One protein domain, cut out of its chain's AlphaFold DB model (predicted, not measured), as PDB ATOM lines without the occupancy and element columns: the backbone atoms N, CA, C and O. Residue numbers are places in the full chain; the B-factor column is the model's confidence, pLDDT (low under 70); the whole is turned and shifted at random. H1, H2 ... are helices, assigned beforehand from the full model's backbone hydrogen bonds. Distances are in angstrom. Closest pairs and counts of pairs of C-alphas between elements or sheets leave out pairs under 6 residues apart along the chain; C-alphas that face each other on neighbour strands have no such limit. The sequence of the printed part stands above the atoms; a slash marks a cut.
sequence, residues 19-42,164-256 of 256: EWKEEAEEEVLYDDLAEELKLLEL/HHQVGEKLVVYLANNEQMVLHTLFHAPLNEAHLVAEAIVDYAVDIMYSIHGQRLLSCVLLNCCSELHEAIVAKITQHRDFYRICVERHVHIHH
ATOM      1  N   GLU A  19     -35.076 100.735  97.407       50.06
ATOM      2  CA  GLU A  19     -35.675 100.914  98.740       50.06
ATOM      3  C   GLU A  19     -36.256 102.327  98.931       50.06
ATOM      4  O   GLU A  19     -37.376 102.477  99.410       50.06
ATOM      5  N   TRP A  20     -35.556 103.364  98.458       46.25
ATOM      6  CA  TRP A  20     -36.032 104.755  98.538       46.25
ATOM      7  C   TRP A  20     -37.178 105.035  97.561       46.25
ATOM      8  O   TRP A  20     -37.987 105.935  97.780       46.25
ATOM      9  N   LYS A  21     -37.259 104.264  96.474       47.19
ATOM     10  CA  LYS A  21     -38.365 104.339  95.522       47.19
ATOM     11  C   LYS A  21     -39.618 103.649  96.063       47.19
ATOM     12  O   LYS A  21     -40.701 104.203  95.916       47.19
ATOM     13  N   GLU A  22     -39.475 102.496  96.722       50.31
ATOM     14  CA  GLU A  22     -40.590 101.848  97.427       50.31
ATOM     15  C   GLU A  22     -41.106 102.709  98.592       50.31
ATOM     16  O   GLU A  22     -42.317 102.808  98.757       50.31
ATOM     17  N   GLU A  23     -40.234 103.374  99.361       51.38
ATOM     18  CA  GLU A  23     -40.658 104.301 100.426       51.38
ATOM     19  C   GLU A  23     -41.375 105.543  99.876       51.38
ATOM     20  O   GLU A  23     -42.397 105.942 100.428       51.38
ATOM     21  N   ALA A  24     -40.903 106.116  98.763       54.16
ATOM     22  CA  ALA A  24     -41.575 107.245  98.118       54.16
ATOM     23  C   ALA A  24     -42.941 106.852  97.526       54.16
ATOM     24  O   ALA A  24     -43.900 107.612  97.626       54.16
ATOM     25  N   GLU A  25     -43.056 105.660  96.934       52.69
ATOM     26  CA  GLU A  25     -44.343 105.112  96.484       52.69
ATOM     27  C   GLU A  25     -45.276 104.799  97.674       52.69
ATOM     28  O   GLU A  25     -46.495 104.918  97.540       52.69
ATOM     29  N   GLU A  26     -44.733 104.437  98.846       51.69
ATOM     30  CA  GLU A  26     -45.515 104.242 100.073       51.69
ATOM     31  C   GLU A  26     -46.006 105.577 100.661       51.69
ATOM     32  O   GLU A  26     -47.176 105.660 101.027       51.69
ATOM     33  N   GLU A  27     -45.169 106.623 100.717       55.19
ATOM     34  CA  GLU A  27     -45.570 107.965 101.184       55.19
ATOM     35  C   GLU A  27     -46.674 108.577 100.307       55.19
ATOM     36  O   GLU A  27     -47.681 109.027 100.849       55.19
ATOM     37  N   VAL A  28     -46.557 108.493  98.974       56.56
ATOM     38  CA  VAL A  28     -47.602 108.975  98.047       56.56
ATOM     39  C   VAL A  28     -48.935 108.248  98.279       56.56
ATOM     40  O   VAL A  28     -49.988 108.877  98.307       56.56
ATOM     41  N   LEU A  29     -48.908 106.936  98.544       54.56
ATOM     42  CA  LEU A  29     -50.124 106.162  98.828       54.56
ATOM     43  C   LEU A  29     -50.803 106.562 100.154       54.56
ATOM     44  O   LEU A  29     -52.030 106.464 100.272       54.56
ATOM     45  N   TYR A  30     -50.026 106.957 101.172       56.97
ATOM     46  CA  TYR A  30     -50.580 107.446 102.441       56.97
ATOM     47  C   TYR A  30     -51.194 108.838 102.300       56.97
ATOM     48  O   TYR A  30     -52.223 109.087 102.933       56.97
ATOM     49  N   ASP A  31     -50.601 109.704 101.477       60.44
ATOM     50  CA  ASP A  31     -51.155 111.023 101.172       60.44
ATOM     51  C   ASP A  31     -52.498 110.888 100.434       60.44
ATOM     52  O   ASP A  31     -53.495 111.441 100.901       60.44
ATOM     53  N   ASP A  32     -52.582 110.030  99.410       60.69
ATOM     54  CA  ASP A  32     -53.835 109.751  98.686       60.69
ATOM     55  C   ASP A  32     -54.938 109.213  99.625       60.69
ATOM     56  O   ASP A  32     -56.088 109.654  99.592       60.69
ATOM     57  N   LEU A  33     -54.598 108.285 100.536       58.12
ATOM     58  CA  LEU A  33     -55.558 107.745 101.512       58.12
ATOM     59  C   LEU A  33     -56.039 108.813 102.506       58.12
ATOM     60  O   LEU A  33     -57.195 108.801 102.941       58.12
ATOM     61  N   ALA A  34     -55.141 109.707 102.922       66.12
ATOM     62  CA  ALA A  34     -55.470 110.795 103.831       66.12
ATOM     63  C   ALA A  34     -56.405 111.810 103.160       66.12
ATOM     64  O   ALA A  34     -57.335 112.302 103.805       66.12
ATOM     65  N   GLU A  35     -56.199 112.090 101.873       71.00
ATOM     66  CA  GLU A  35     -57.078 112.945 101.077       71.00
ATOM     67  C   GLU A  35     -58.467 112.326 100.891       71.00
ATOM     68  O   GLU A  35     -59.469 113.011 101.113       71.00
ATOM     69  N   GLU A  36     -58.556 111.022 100.616       68.94
ATOM     70  CA  GLU A  36     -59.838 110.312 100.511       68.94
ATOM     71  C   GLU A  36     -60.624 110.292 101.827       68.94
ATOM     72  O   GLU A  36     -61.831 110.555 101.842       68.94
ATOM     73  N   LEU A  37     -59.956 110.019 102.953       69.06
ATOM     74  CA  LEU A  37     -60.592 110.048 104.274       69.06
ATOM     75  C   LEU A  37     -61.087 111.452 104.629       69.06
ATOM     76  O   LEU A  37     -62.175 111.604 105.185       69.06
ATOM     77  N   LYS A  38     -60.315 112.479 104.269       74.44
ATOM     78  CA  LYS A  38     -60.680 113.880 104.484       74.44
ATOM     79  C   LYS A  38     -61.837 114.313 103.587       74.44
ATOM     80  O   LYS A  38     -62.693 115.075 104.033       74.44
ATOM     81  N   LEU A  39     -61.894 113.825 102.347       75.94
ATOM     82  CA  LEU A  39     -63.030 114.041 101.456       75.94
ATOM     83  C   LEU A  39     -64.290 113.394 102.033       75.94
ATOM     84  O   LEU A  39     -65.333 114.042 102.088       75.94
ATOM     85  N   LEU A  40     -64.192 112.154 102.514       73.75
ATOM     86  CA  LEU A  40     -65.318 111.461 103.135       73.75
ATOM     87  C   LEU A  40     -65.819 112.204 104.386       73.75
ATOM     88  O   LEU A  40     -67.022 112.408 104.521       73.75
ATOM     89  N   GLU A  41     -64.917 112.677 105.252       75.88
ATOM     90  CA  GLU A  41     -65.265 113.491 106.428       75.88
ATOM     91  C   GLU A  41     -65.921 114.827 106.037       75.88
ATOM     92  O   GLU A  41     -66.918 115.241 106.634       75.88
ATOM     93  N   LEU A  42     -65.406 115.500 105.004       75.94
ATOM     94  CA  LEU A  42     -65.975 116.752 104.501       75.94
ATOM     95  C   LEU A  42     -67.397 116.545 103.978       75.94
ATOM     96  O   LEU A  42     -68.285 117.359 104.258       75.94
ATOM     97  N   HIS A 164     -57.227 100.450 101.481       56.97
ATOM     98  CA  HIS A 164     -57.442 101.450 100.428       56.97
ATOM     99  C   HIS A 164     -58.649 101.066  99.559       56.97
ATOM    100  O   HIS A 164     -59.571 101.851  99.360       56.97
ATOM    101  N   HIS A 165     -58.741  99.781  99.201       63.75
ATOM    102  CA  HIS A 165     -59.904  99.241  98.499       63.75
ATOM    103  C   HIS A 165     -61.207  99.415  99.298       63.75
ATOM    104  O   HIS A 165     -62.222  99.823  98.746       63.75
ATOM    105  N   GLN A 166     -61.174  99.182 100.612       67.12
ATOM    106  CA  GLN A 166     -62.352  99.310 101.471       67.12
ATOM    107  C   GLN A 166     -62.789 100.769 101.708       67.12
ATOM    108  O   GLN A 166     -63.968 101.017 101.972       67.12
ATOM    109  N   VAL A 167     -61.869 101.738 101.647       69.44
ATOM    110  CA  VAL A 167     -62.199 103.174 101.715       69.44
ATOM    111  C   VAL A 167     -62.781 103.645 100.383       69.44
ATOM    112  O   VAL A 167     -63.863 104.236 100.388       69.44
ATOM    113  N   GLY A 168     -62.161 103.272  99.261       72.94
ATOM    114  CA  GLY A 168     -62.685 103.544  97.923       72.94
ATOM    115  C   GLY A 168     -64.086 102.964  97.703       72.94
ATOM    116  O   GLY A 168     -64.983 103.665  97.245       72.94
ATOM    117  N   GLU A 169     -64.344 101.725  98.137       76.75
ATOM    118  CA  GLU A 169     -65.686 101.117  98.080       76.75
ATOM    119  C   GLU A 169     -66.739 101.937  98.843       76.75
ATOM    120  O   GLU A 169     -67.848 102.160  98.347       76.75
ATOM    121  N   LYS A 170     -66.406 102.419 100.048       78.25
ATOM    122  CA  LYS A 170     -67.315 103.271 100.832       78.25
ATOM    123  C   LYS A 170     -67.556 104.606 100.140       78.25
ATOM    124  O   LYS A 170     -68.694 105.073 100.137       78.25
ATOM    125  N   LEU A 171     -66.521 105.190  99.540       80.62
ATOM    126  CA  LEU A 171     -66.624 106.443  98.803       80.62
ATOM    127  C   LEU A 171     -67.506 106.286  97.558       80.62
ATOM    128  O   LEU A 171     -68.400 107.100  97.353       80.62
ATOM    129  N   VAL A 172     -67.353 105.206  96.787       84.00
ATOM    130  CA  VAL A 172     -68.218 104.893  95.632       84.00
ATOM    131  C   VAL A 172     -69.682 104.797  96.055       84.00
ATOM    132  O   VAL A 172     -70.553 105.411  95.435       84.00
ATOM    133  N   VAL A 173     -69.967 104.044  97.123       83.94
ATOM    134  CA  VAL A 173     -71.334 103.893  97.640       83.94
ATOM    135  C   VAL A 173     -71.881 105.235  98.116       83.94
ATOM    136  O   VAL A 173     -73.035 105.563  97.834       83.94
ATOM    137  N   TYR A 174     -71.060 106.027  98.802       82.12
ATOM    138  CA  TYR A 174     -71.441 107.347  99.280       82.12
ATOM    139  C   TYR A 174     -71.753 108.305  98.121       82.12
ATOM    140  O   TYR A 174     -72.821 108.916  98.113       82.12
ATOM    141  N   LEU A 175     -70.870 108.397  97.121       84.81
ATOM    142  CA  LEU A 175     -71.052 109.236  95.934       84.81
ATOM    143  C   LEU A 175     -72.317 108.840  95.172       84.81
ATOM    144  O   LEU A 175     -73.122 109.699  94.819       84.81
ATOM    145  N   ALA A 176     -72.522 107.537  94.963       83.50
ATOM    146  CA  ALA A 176     -73.698 107.034  94.269       83.50
ATOM    147  C   ALA A 176     -74.990 107.358  95.033       83.50
ATOM    148  O   ALA A 176     -75.959 107.798  94.423       83.50
ATOM    149  N   ASN A 177     -75.020 107.177  96.354       81.75
ATOM    150  CA  ASN A 177     -76.238 107.367  97.146       81.75
ATOM    151  C   ASN A 177     -76.559 108.841  97.439       81.75
ATOM    152  O   ASN A 177     -77.727 109.177  97.626       81.75
ATOM    153  N   ASN A 178     -75.557 109.724  97.444       83.44
ATOM    154  CA  ASN A 178     -75.704 111.141  97.783       83.44
ATOM    155  C   ASN A 178     -75.618 112.071  96.560       83.44
ATOM    156  O   ASN A 178     -75.045 113.160  96.639       83.44
ATOM    157  N   GLU A 179     -76.234 111.673  95.440       82.88
ATOM    158  CA  GLU A 179     -76.203 112.387  94.150       82.88
ATOM    159  C   GLU A 179     -76.401 113.908  94.290       82.88
ATOM    160  O   GLU A 179     -75.595 114.693  93.799       82.88
ATOM    161  N   GLN A 180     -77.456 114.340  94.988       83.81
ATOM    162  CA  GLN A 180     -77.816 115.760  95.093       83.81
ATOM    163  C   GLN A 180     -76.751 116.589  95.814       83.81
ATOM    164  O   GLN A 180     -76.459 117.716  95.417       83.81
ATOM    165  N   MET A 181     -76.151 116.031  96.864       85.44
ATOM    166  CA  MET A 181     -75.109 116.716  97.618       85.44
ATOM    167  C   MET A 181     -73.817 116.780  96.800       85.44
ATOM    168  O   MET A 181     -73.200 117.842  96.738       85.44
ATOM    169  N   VAL A 182     -73.460 115.700  96.098       86.50
ATOM    170  CA  VAL A 182     -72.292 115.659  95.204       86.50
ATOM    171  C   VAL A 182     -72.423 116.689  94.085       86.50
ATOM    172  O   VAL A 182     -71.507 117.482  93.886       86.50
ATOM    173  N   LEU A 183     -73.572 116.747  93.406       86.62
ATOM    174  CA  LEU A 183     -73.833 117.739  92.358       86.62
ATOM    175  C   LEU A 183     -73.789 119.168  92.916       86.62
ATOM    176  O   LEU A 183     -73.185 120.051  92.309       86.62
ATOM    177  N   HIS A 184     -74.370 119.397  94.099       85.19
ATOM    178  CA  HIS A 184     -74.296 120.699  94.757       85.19
ATOM    179  C   HIS A 184     -72.850 121.080  95.115       85.19
ATOM    180  O   HIS A 184     -72.466 122.241  95.002       85.19
ATOM    181  N   THR A 185     -72.018 120.128  95.543       85.56
ATOM    182  CA  THR A 185     -70.594 120.384  95.804       85.56
ATOM    183  C   THR A 185     -69.848 120.689  94.513       85.56
ATOM    184  O   THR A 185     -69.166 121.702  94.431       85.56
ATOM    185  N   LEU A 186     -70.050 119.887  93.475       87.81
ATOM    186  CA  LEU A 186     -69.345 120.030  92.208       87.81
ATOM    187  C   LEU A 186     -69.644 121.364  91.499       87.81
ATOM    188  O   LEU A 186     -68.741 121.959  90.918       87.81
ATOM    189  N   PHE A 187     -70.891 121.848  91.554       87.38
ATOM    190  CA  PHE A 187     -71.316 123.029  90.788       87.38
ATOM    191  C   PHE A 187     -71.480 124.315  91.608       87.38
ATOM    192  O   PHE A 187     -71.541 125.398  91.024       87.38
ATOM    193  N   HIS A 188     -71.563 124.226  92.940       86.06
ATOM    194  CA  HIS A 188     -71.837 125.391  93.794       86.06
ATOM    195  C   HIS A 188     -70.849 125.584  94.954       86.06
ATOM    196  O   HIS A 188     -70.896 126.626  95.609       86.06
ATOM    197  N   ALA A 189     -69.956 124.629  95.234       85.69
ATOM    198  CA  ALA A 189     -68.905 124.815  96.236       85.69
ATOM    199  C   ALA A 189     -67.745 125.680  95.701       85.69
ATOM    200  O   ALA A 189     -67.616 125.875  94.489       85.69
ATOM    201  N   PRO A 190     -66.871 126.203  96.583       81.88
ATOM    202  CA  PRO A 190     -65.606 126.795  96.157       81.88
ATOM    203  C   PRO A 190     -64.764 125.805  95.338       81.88
ATOM    204  O   PRO A 190     -64.789 124.600  95.582       81.88
ATOM    205  N   LEU A 191     -63.964 126.341  94.407       83.88
ATOM    206  CA  LEU A 191     -63.192 125.559  93.430       83.88
ATOM    207  C   LEU A 191     -62.338 124.450  94.057       83.88
ATOM    208  O   LEU A 191     -62.246 123.376  93.481       83.88
ATOM    209  N   ASN A 192     -61.770 124.677  95.244       84.06
ATOM    210  CA  ASN A 192     -60.957 123.675  95.939       84.06
ATOM    211  C   ASN A 192     -61.766 122.413  96.283       84.06
ATOM    212  O   ASN A 192     -61.288 121.304  96.088       84.06
ATOM    213  N   GLU A 193     -62.998 122.574  96.775       81.19
ATOM    214  CA  GLU A 193     -63.879 121.448  97.112       81.19
ATOM    215  C   GLU A 193     -64.438 120.790  95.848       81.19
ATOM    216  O   GLU A 193     -64.519 119.567  95.763       81.19
ATOM    217  N   ALA A 194     -64.799 121.603  94.851       85.56
ATOM    218  CA  ALA A 194     -65.286 121.103  93.572       85.56
ATOM    219  C   ALA A 194     -64.224 120.259  92.848       85.56
ATOM    220  O   ALA A 194     -64.572 119.247  92.246       85.56
ATOM    221  N   HIS A 195     -62.943 120.636  92.938       86.19
ATOM    222  CA  HIS A 195     -61.845 119.899  92.316       86.19
ATOM    223  C   HIS A 195     -61.642 118.520  92.950       86.19
ATOM    224  O   HIS A 195     -61.620 117.535  92.226       86.19
ATOM    225  N   LEU A 196     -61.632 118.434  94.285       86.00
ATOM    226  CA  LEU A 196     -61.505 117.155  94.998       86.00
ATOM    227  C   LEU A 196     -62.648 116.188  94.657       86.00
ATOM    228  O   LEU A 196     -62.438 114.998  94.443       86.00
ATOM    229  N   VAL A 197     -63.880 116.702  94.571       87.69
ATOM    230  CA  VAL A 197     -65.034 115.887  94.164       87.69
ATOM    231  C   VAL A 197     -64.930 115.478  92.695       87.69
ATOM    232  O   VAL A 197     -65.288 114.353  92.351       87.69
ATOM    233  N   ALA A 198     -64.446 116.364  91.823       88.62
ATOM    234  CA  ALA A 198     -64.237 116.055  90.414       88.62
ATOM    235  C   ALA A 198     -63.192 114.945  90.223       88.62
ATOM    236  O   ALA A 198     -63.452 114.006  89.473       88.62
ATOM    237  N   GLU A 199     -62.061 115.018  90.927       88.94
ATOM    238  CA  GLU A 199     -61.016 113.988  90.918       88.94
ATOM    239  C   GLU A 199     -61.557 112.649  91.420       88.94
ATOM    240  O   GLU A 199     -61.466 111.652  90.706       88.94
ATOM    241  N   ALA A 200     -62.263 112.639  92.555       87.50
ATOM    242  CA  ALA A 200     -62.895 111.424  93.065       87.50
ATOM    243  C   ALA A 200     -63.898 110.819  92.062       87.50
ATOM    244  O   ALA A 200     -63.933 109.606  91.862       87.50
ATOM    245  N   ILE A 201     -64.705 111.641  91.379       90.38
ATOM    246  CA  ILE A 201     -65.615 111.149  90.333       90.38
ATOM    247  C   ILE A 201     -64.834 110.531  89.168       90.38
ATOM    248  O   ILE A 201     -65.270 109.510  88.637       90.38
ATOM    249  N   VAL A 202     -63.711 111.126  88.754       92.00
ATOM    250  CA  VAL A 202     -62.867 110.594  87.673       92.00
ATOM    251  C   VAL A 202     -62.235 109.272  88.087       92.00
ATOM    252  O   VAL A 202     -62.291 108.313  87.316       92.00
ATOM    253  N   ASP A 203     -61.668 109.183  89.286       89.25
ATOM    254  CA  ASP A 203     -60.966 107.983  89.730       89.25
ATOM    255  C   ASP A 203     -61.888 106.791  89.919       89.25
ATOM    256  O   ASP A 203     -61.560 105.685  89.479       89.25
ATOM    257  N   TYR A 204     -63.087 107.050  90.433       88.75
ATOM    258  CA  TYR A 204     -64.098 106.040  90.701       88.75
ATOM    259  C   TYR A 204     -65.162 105.921  89.599       88.75
ATOM    260  O   TYR A 204     -66.157 105.216  89.772       88.75
ATOM    261  N   ALA A 205     -64.970 106.562  88.440       89.38
ATOM    262  CA  ALA A 205     -65.974 106.636  87.373       89.38
ATOM    263  C   ALA A 205     -66.510 105.258  86.956       89.38
ATOM    264  O   ALA A 205     -67.713 105.077  86.765       89.38
ATOM    265  N   VAL A 206     -65.623 104.268  86.835       88.44
ATOM    266  CA  VAL A 206     -65.986 102.910  86.413       88.44
ATOM    267  C   VAL A 206     -66.824 102.202  87.477       88.44
ATOM    268  O   VAL A 206     -67.834 101.585  87.145       88.44
ATOM    269  N   ASP A 207     -66.451 102.327  88.748       86.81
ATOM    270  CA  ASP A 207     -67.156 101.685  89.857       86.81
ATOM    271  C   ASP A 207     -68.536 102.320  90.076       86.81
ATOM    272  O   ASP A 207     -69.544 101.627  90.233       86.81
ATOM    273  N   ILE A 208     -68.612 103.648  89.956       87.44
ATOM    274  CA  ILE A 208     -69.859 104.419  89.999       87.44
ATOM    275  C   ILE A 208     -70.810 103.982  88.869       87.44
ATOM    276  O   ILE A 208     -72.019 103.875  89.085       87.44
ATOM    277  N   MET A 209     -70.296 103.664  87.672       85.94
ATOM    278  CA  MET A 209     -71.119 103.206  86.543       85.94
ATOM    279  C   MET A 209     -71.836 101.873  86.778       85.94
ATOM    280  O   MET A 209     -72.836 101.623  86.095       85.94
ATOM    281  N   TYR A 210     -71.360 101.023  87.691       83.50
ATOM    282  CA  TYR A 210     -72.026  99.757  88.018       83.50
ATOM    283  C   TYR A 210     -73.243  99.941  88.937       83.50
ATOM    284  O   TYR A 210     -74.087  99.050  89.020       83.50
ATOM    285  N   SER A 211     -73.388 101.104  89.580       82.12
ATOM    286  CA  SER A 211     -74.546 101.442  90.414       82.12
ATOM    287  C   SER A 211     -75.608 102.218  89.631       82.12
ATOM    288  O   SER A 211     -75.295 103.160  88.908       82.12
ATOM    289  N   ILE A 212     -76.893 101.896  89.826       80.38
ATOM    290  CA  ILE A 212     -78.019 102.626  89.207       80.38
ATOM    291  C   ILE A 212     -78.000 104.110  89.606       80.38
ATOM    292  O   ILE A 212     -78.231 104.984  88.770       80.38
ATOM    293  N   HIS A 213     -77.717 104.404  90.876       80.69
ATOM    294  CA  HIS A 213     -77.646 105.783  91.356       80.69
ATOM    295  C   HIS A 213     -76.395 106.497  90.830       80.69
ATOM    296  O   HIS A 213     -76.474 107.644  90.392       80.69
ATOM    297  N   GLY A 214     -75.271 105.784  90.744       84.94
ATOM    298  CA  GLY A 214     -74.045 106.310  90.150       84.94
ATOM    299  C   GLY A 214     -74.177 106.633  88.658       84.94
ATOM    300  O   GLY A 214     -73.651 107.639  88.187       84.94
ATOM    301  N   GLN A 215     -74.959 105.856  87.905       86.12
ATOM    302  CA  GLN A 215     -75.266 106.162  86.502       86.12
ATOM    303  C   GLN A 215     -76.046 107.470  86.337       86.12
ATOM    304  O   GLN A 215     -75.783 108.218  85.391       86.12
ATOM    305  N   ARG A 216     -76.994 107.758  87.238       85.75
ATOM    306  CA  ARG A 216     -77.737 109.029  87.238       85.75
ATOM    307  C   ARG A 216     -76.807 110.195  87.539       85.75
ATOM    308  O   ARG A 216     -76.759 111.128  86.743       85.75
ATOM    309  N   LEU A 217     -75.990 110.064  88.587       87.94
ATOM    310  CA  LEU A 217     -74.952 111.034  88.928       87.94
ATOM    311  C   LEU A 217     -74.044 111.325  87.727       87.94
ATOM    312  O   LEU A 217     -73.928 112.476  87.319       87.94
ATOM    313  N   LEU A 218     -73.453 110.297  87.110       90.06
ATOM    314  CA  LEU A 218     -72.563 110.473  85.959       90.06
ATOM    315  C   LEU A 218     -73.274 111.093  84.756       90.06
ATOM    316  O   LEU A 218     -72.675 111.900  84.056       90.06
ATOM    317  N   SER A 219     -74.548 110.769  84.528       89.44
ATOM    318  CA  SER A 219     -75.330 111.409  83.463       89.44
ATOM    319  C   SER A 219     -75.486 112.909  83.726       89.44
ATOM    320  O   SER A 219     -75.241 113.718  82.836       89.44
ATOM    321  N   CYS A 220     -75.832 113.291  84.957       88.06
ATOM    322  CA  CYS A 220     -75.942 114.689  85.372       88.06
ATOM    323  C   CYS A 220     -74.597 115.426  85.272       88.06
ATOM    324  O   CYS A 220     -74.558 116.556  84.784       88.06
ATOM    325  N   VAL A 221     -73.500 114.786  85.688       90.00
ATOM    326  CA  VAL A 221     -72.145 115.349  85.607       90.00
ATOM    327  C   VAL A 221     -71.740 115.550  84.150       90.00
ATOM    328  O   VAL A 221     -71.413 116.669  83.769       90.00
ATOM    329  N   LEU A 222     -71.835 114.519  83.306       91.06
ATOM    330  CA  LEU A 222     -71.433 114.593  81.896       91.06
ATOM    331  C   LEU A 222     -72.251 115.616  81.092       91.06
ATOM    332  O   LEU A 222     -71.725 116.196  80.151       91.06
ATOM    333  N   LEU A 223     -73.508 115.873  81.470       89.25
ATOM    334  CA  LEU A 223     -74.353 116.873  80.807       89.25
ATOM    335  C   LEU A 223     -74.018 118.325  81.184       89.25
ATOM    336  O   LEU A 223     -74.307 119.221  80.395       89.25
ATOM    337  N   ASN A 224     -73.462 118.564  82.374       86.75
ATOM    338  CA  ASN A 224     -73.321 119.917  82.932       86.75
ATOM    339  C   ASN A 224     -71.872 120.319  83.261       86.75
ATOM    340  O   ASN A 224     -71.628 121.474  83.606       86.75
ATOM    341  N   CYS A 225     -70.909 119.397  83.187       89.75
ATOM    342  CA  CYS A 225     -69.506 119.683  83.484       89.75
ATOM    343  C   CYS A 225     -68.770 120.394  82.337       89.75
ATOM    344  O   CYS A 225     -69.238 120.471  81.201       89.75
ATOM    345  N   CYS A 226     -67.589 120.934  82.653       89.00
ATOM    346  CA  CYS A 226     -66.680 121.480  81.653       89.00
ATOM    347  C   CYS A 226     -66.085 120.368  80.769       89.00
ATOM    348  O   CYS A 226     -66.033 119.200  81.157       89.00
ATOM    349  N   SER A 227     -65.590 120.748  79.588       89.69
ATOM    350  CA  SER A 227     -65.019 119.807  78.614       89.69
ATOM    351  C   SER A 227     -63.854 118.992  79.176       89.69
ATOM    352  O   SER A 227     -63.754 117.810  78.881       89.69
ATOM    353  N   GLU A 228     -63.014 119.595  80.020       90.94
ATOM    354  CA  GLU A 228     -61.857 118.925  80.627       90.94
ATOM    355  C   GLU A 228     -62.282 117.765  81.536       90.94
ATOM    356  O   GLU A 228     -61.788 116.648  81.393       90.94
ATOM    357  N   LEU A 229     -63.253 118.001  82.426       89.69
ATOM    358  CA  LEU A 229     -63.778 116.961  83.310       89.69
ATOM    359  C   LEU A 229     -64.522 115.883  82.513       89.69
ATOM    360  O   LEU A 229     -64.359 114.692  82.772       89.69
ATOM    361  N   HIS A 230     -65.300 116.291  81.509       92.94
ATOM    362  CA  HIS A 230     -65.985 115.362  80.617       92.94
ATOM    363  C   HIS A 230     -64.992 114.422  79.915       92.94
ATOM    364  O   HIS A 230     -65.160 113.202  79.941       92.94
ATOM    365  N   GLU A 231     -63.941 114.975  79.306       92.00
ATOM    366  CA  GLU A 231     -62.896 114.201  78.634       92.00
ATOM    367  C   GLU A 231     -62.154 113.280  79.602       92.00
ATOM    368  O   GLU A 231     -61.937 112.117  79.264       92.00
ATOM    369  N   ALA A 232     -61.835 113.746  80.813       91.81
ATOM    370  CA  ALA A 232     -61.174 112.935  81.832       91.81
ATOM    371  C   ALA A 232     -62.019 111.716  82.242       91.81
ATOM    372  O   ALA A 232     -61.519 110.588  82.253       91.81
ATOM    373  N   ILE A 233     -63.317 111.916  82.501       91.62
ATOM    374  CA  ILE A 233     -64.247 110.832  82.850       91.62
ATOM    375  C   ILE A 233     -64.356 109.830  81.693       91.62
ATOM    376  O   ILE A 233     -64.220 108.620  81.890       91.62
ATOM    377  N   VAL A 234     -64.567 110.317  80.466       91.06
ATOM    378  CA  VAL A 234     -64.687 109.452  79.282       91.06
ATOM    379  C   VAL A 234     -63.388 108.687  79.026       91.06
ATOM    380  O   VAL A 234     -63.428 107.488  78.734       91.06
ATOM    381  N   ALA A 235     -62.231 109.335  79.170       91.88
ATOM    382  CA  ALA A 235     -60.928 108.698  79.038       91.88
ATOM    383  C   ALA A 235     -60.748 107.579  80.072       91.88
ATOM    384  O   ALA A 235     -60.381 106.465  79.697       91.88
ATOM    385  N   LYS A 236     -61.083 107.826  81.346       91.25
ATOM    386  CA  LYS A 236     -60.989 106.808  82.403       91.25
ATOM    387  C   LYS A 236     -61.845 105.579  82.084       91.25
ATOM    388  O   LYS A 236     -61.370 104.448  82.171       91.25
ATOM    389  N   ILE A 237     -63.088 105.797  81.656       89.38
ATOM    390  CA  ILE A 237     -64.027 104.714  81.332       89.38
ATOM    391  C   ILE A 237     -63.555 103.915  80.111       89.38
ATOM    392  O   ILE A 237     -63.572 102.685  80.126       89.38
ATOM    393  N   THR A 238     -63.130 104.598  79.048       88.88
ATOM    394  CA  THR A 238     -62.731 103.958  77.780       88.88
ATOM    395  C   THR A 238     -61.409 103.202  77.875       88.88
ATOM    396  O   THR A 238     -61.214 102.219  77.160       88.88
ATOM    397  N   GLN A 239     -60.518 103.616  78.774       89.75
ATOM    398  CA  GLN A 239     -59.267 102.912  79.059       89.75
ATOM    399  C   GLN A 239     -59.454 101.713  79.998       89.75
ATOM    400  O   GLN A 239     -58.524 100.925  80.186       89.75
ATOM    401  N   HIS A 240     -60.642 101.539  80.586       88.44
ATOM    402  CA  HIS A 240     -60.898 100.436  81.498       88.44
ATOM    403  C   HIS A 240     -60.893  99.083  80.771       88.44
ATOM    404  O   HIS A 240     -61.456  98.928  79.685       88.44
ATOM    405  N   ARG A 241     -60.307  98.057  81.404       85.94
ATOM    406  CA  ARG A 241     -60.176  96.707  80.818       85.94
ATOM    407  C   ARG A 241     -61.523  96.095  80.425       85.94
ATOM    408  O   ARG A 241     -61.611  95.400  79.417       85.94
ATOM    409  N   ASP A 242     -62.563  96.403  81.194       84.06
ATOM    410  CA  ASP A 242     -63.921  95.893  80.992       84.06
ATOM    411  C   ASP A 242     -64.821  96.827  80.165       84.06
ATOM    412  O   ASP A 242     -66.028  96.603  80.104       84.06
ATOM    413  N   PHE A 243     -64.272  97.858  79.509       84.44
ATOM    414  CA  PHE A 243     -65.059  98.824  78.732       84.44
ATOM    415  C   PHE A 243     -66.035  98.146  77.755       84.44
ATOM    416  O   PHE A 243     -67.232  98.435  77.747       84.44
ATOM    417  N   TYR A 244     -65.553  97.158  76.997       81.56
ATOM    418  CA  TYR A 244     -66.385  96.411  76.052       81.56
ATOM    419  C   TYR A 244     -67.521  95.633  76.732       81.56
ATOM    420  O   TYR A 244     -68.616  95.559  76.177       81.56
ATOM    421  N   ARG A 245     -67.300  95.085  77.935       82.00
ATOM    422  CA  ARG A 245     -68.345  94.382  78.699       82.00
ATOM    423  C   ARG A 245     -69.436  95.358  79.134       82.00
ATOM    424  O   ARG A 245     -70.614  95.085  78.917       82.00
ATOM    425  N   ILE A 246     -69.033  96.519  79.648       75.44
ATOM    426  CA  ILE A 246     -69.940  97.593  80.074       75.44
ATOM    427  C   ILE A 246     -70.821  98.059  78.902       75.44
ATOM    428  O   ILE A 246     -72.030  98.240  79.061       75.44
ATOM    429  N   CYS A 247     -70.246  98.218  77.705       78.12
ATOM    430  CA  CYS A 247     -71.005  98.589  76.508       78.12
ATOM    431  C   CYS A 247     -72.051  97.535  76.111       78.12
ATOM    432  O   CYS A 247     -73.153  97.894  75.695       78.12
ATOM    433  N   VAL A 248     -71.726  96.245  76.242       75.88
ATOM    434  CA  VAL A 248     -72.626  95.141  75.873       75.88
ATOM    435  C   VAL A 248     -73.759  94.970  76.889       75.88
ATOM    436  O   VAL A 248     -74.912  94.822  76.488       75.88
ATOM    437  N   GLU A 249     -73.474  95.046  78.190       67.88
ATOM    438  CA  GLU A 249     -74.488  94.918  79.252       67.88
ATOM    439  C   GLU A 249     -75.562  96.015  79.166       67.88
ATOM    440  O   GLU A 249     -76.755  95.749  79.344       67.88
ATOM    441  N   ARG A 250     -75.174  97.240  78.789       59.44
ATOM    442  CA  ARG A 250     -76.114  98.357  78.597       59.44
ATOM    443  C   ARG A 250     -77.057  98.173  77.410       59.44
ATOM    444  O   ARG A 250     -78.188  98.652  77.466       59.44
ATOM    445  N   HIS A 251     -76.649  97.441  76.375       49.78
ATOM    446  CA  HIS A 251     -77.528  97.144  75.241       49.78
ATOM    447  C   HIS A 251     -78.702  96.230  75.645       49.78
ATOM    448  O   HIS A 251     -79.741  96.229  74.990       49.78
ATOM    449  N   VAL A 252     -78.580  95.470  76.737       47.06
ATOM    450  CA  VAL A 252     -79.648  94.574  77.210       47.06
ATOM    451  C   VAL A 252     -80.685  95.320  78.060       47.06
ATOM    452  O   VAL A 252     -81.867  95.012  77.971       47.06
ATOM    453  N   HIS A 253     -80.279  96.330  78.838       48.59
ATOM    454  CA  HIS A 253     -81.189  97.085  79.718       48.59
ATOM    455  C   HIS A 253     -82.023  98.162  79.004       48.59
ATOM    456  O   HIS A 253     -83.039  98.585  79.539       48.59
ATOM    457  N   ILE A 254     -81.630  98.606  77.805       46.44
ATOM    458  CA  ILE A 254     -82.391  99.603  77.022       46.44
ATOM    459  C   ILE A 254     -83.520  98.942  76.200       46.44
ATOM    460  O   ILE A 254     -84.442  99.615  75.747       46.44
ATOM    461  N   HIS A 255     -83.469  97.620  76.012       38.03
ATOM    462  CA  HIS A 255     -84.410  96.860  75.180       38.03
ATOM    463  C   HIS A 255     -85.454  96.052  75.973       38.03
ATOM    464  O   HIS A 255     -86.107  95.181  75.395       38.03
ATOM    465  N   HIS A 256     -85.626  96.341  77.262       36.31
ATOM    466  CA  HIS A 256     -86.616  95.710  78.135       36.31
ATOM    467  C   HIS A 256     -87.503  96.753  78.813       36.31
ATOM    468  O   HIS A 256     -88.666  96.394  79.111       36.31
TER     469      HIS A 256
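What this domain is: This is residues 19 to 42 and 164 to 256 of the 256 residues of an uncharacterized protein of Oryza meyeriana var. granulata (UniProt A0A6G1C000). Six helices, H2 to H7, pack into a compact body, and two arms stick out of it: residues 19 to 28 of the long helix H1, and residues 248 to 256, the last part of H8 and its tail. Short H5 lies nearest the middle, with H2, H6 and H7 packed on it. The printed part has 117 residues, with eight named helices in the order H1 to H8 and no named strand; the class is all helix. It is compact, with a radius of gyration of the C-alphas of 15.5 A, yet elongated by its arms, spanning 53 by 34 by 26 A.

Where its parts are: H1, residues 19 to 42, begins at C-alpha 19 (-35.675, 100.914, 98.740) and is 34.7 A long. H2 is residues 164 to 177, 20.0 A; H3 179 to 188; H4 191 to 203, 18.1 A; H5 205 to 209; H6 212 to 224, 19.0 A; H7 227 to 238. H8, residues 243 to 253, ends at C-alpha 253 (-81.189, 97.085, 79.718).

How they stand to each other: H1 touches H2 with residues 33 to 40 alone, at a shallow tilt of 27 degrees, the same way; the closest C-alphas, of Leu 33 and His 164, are 6.7 A apart. H2 and H6 touch about perpendicular, at 74 degrees, closest at the C-alphas of Ala 176 and Gly 214, 4.2 A. H3 touches H4 at a steep tilt of 46 degrees, opposite ways, with C-alphas of Leu 186 and Ala 194 closest at 4.4 A. Every O i to N i+4 pair is within hydrogen-bond range in H1 to H7; in H8, 4 of 7 are.

The domain as a whole: Residues 43 to 163 are not printed, and C-alphas 42 and 164 are 18.0 A apart across the cut. Of the links printed whole, none is long. Thirty residues have pLDDT under 70, among them 19 to 34 and 249 to 256.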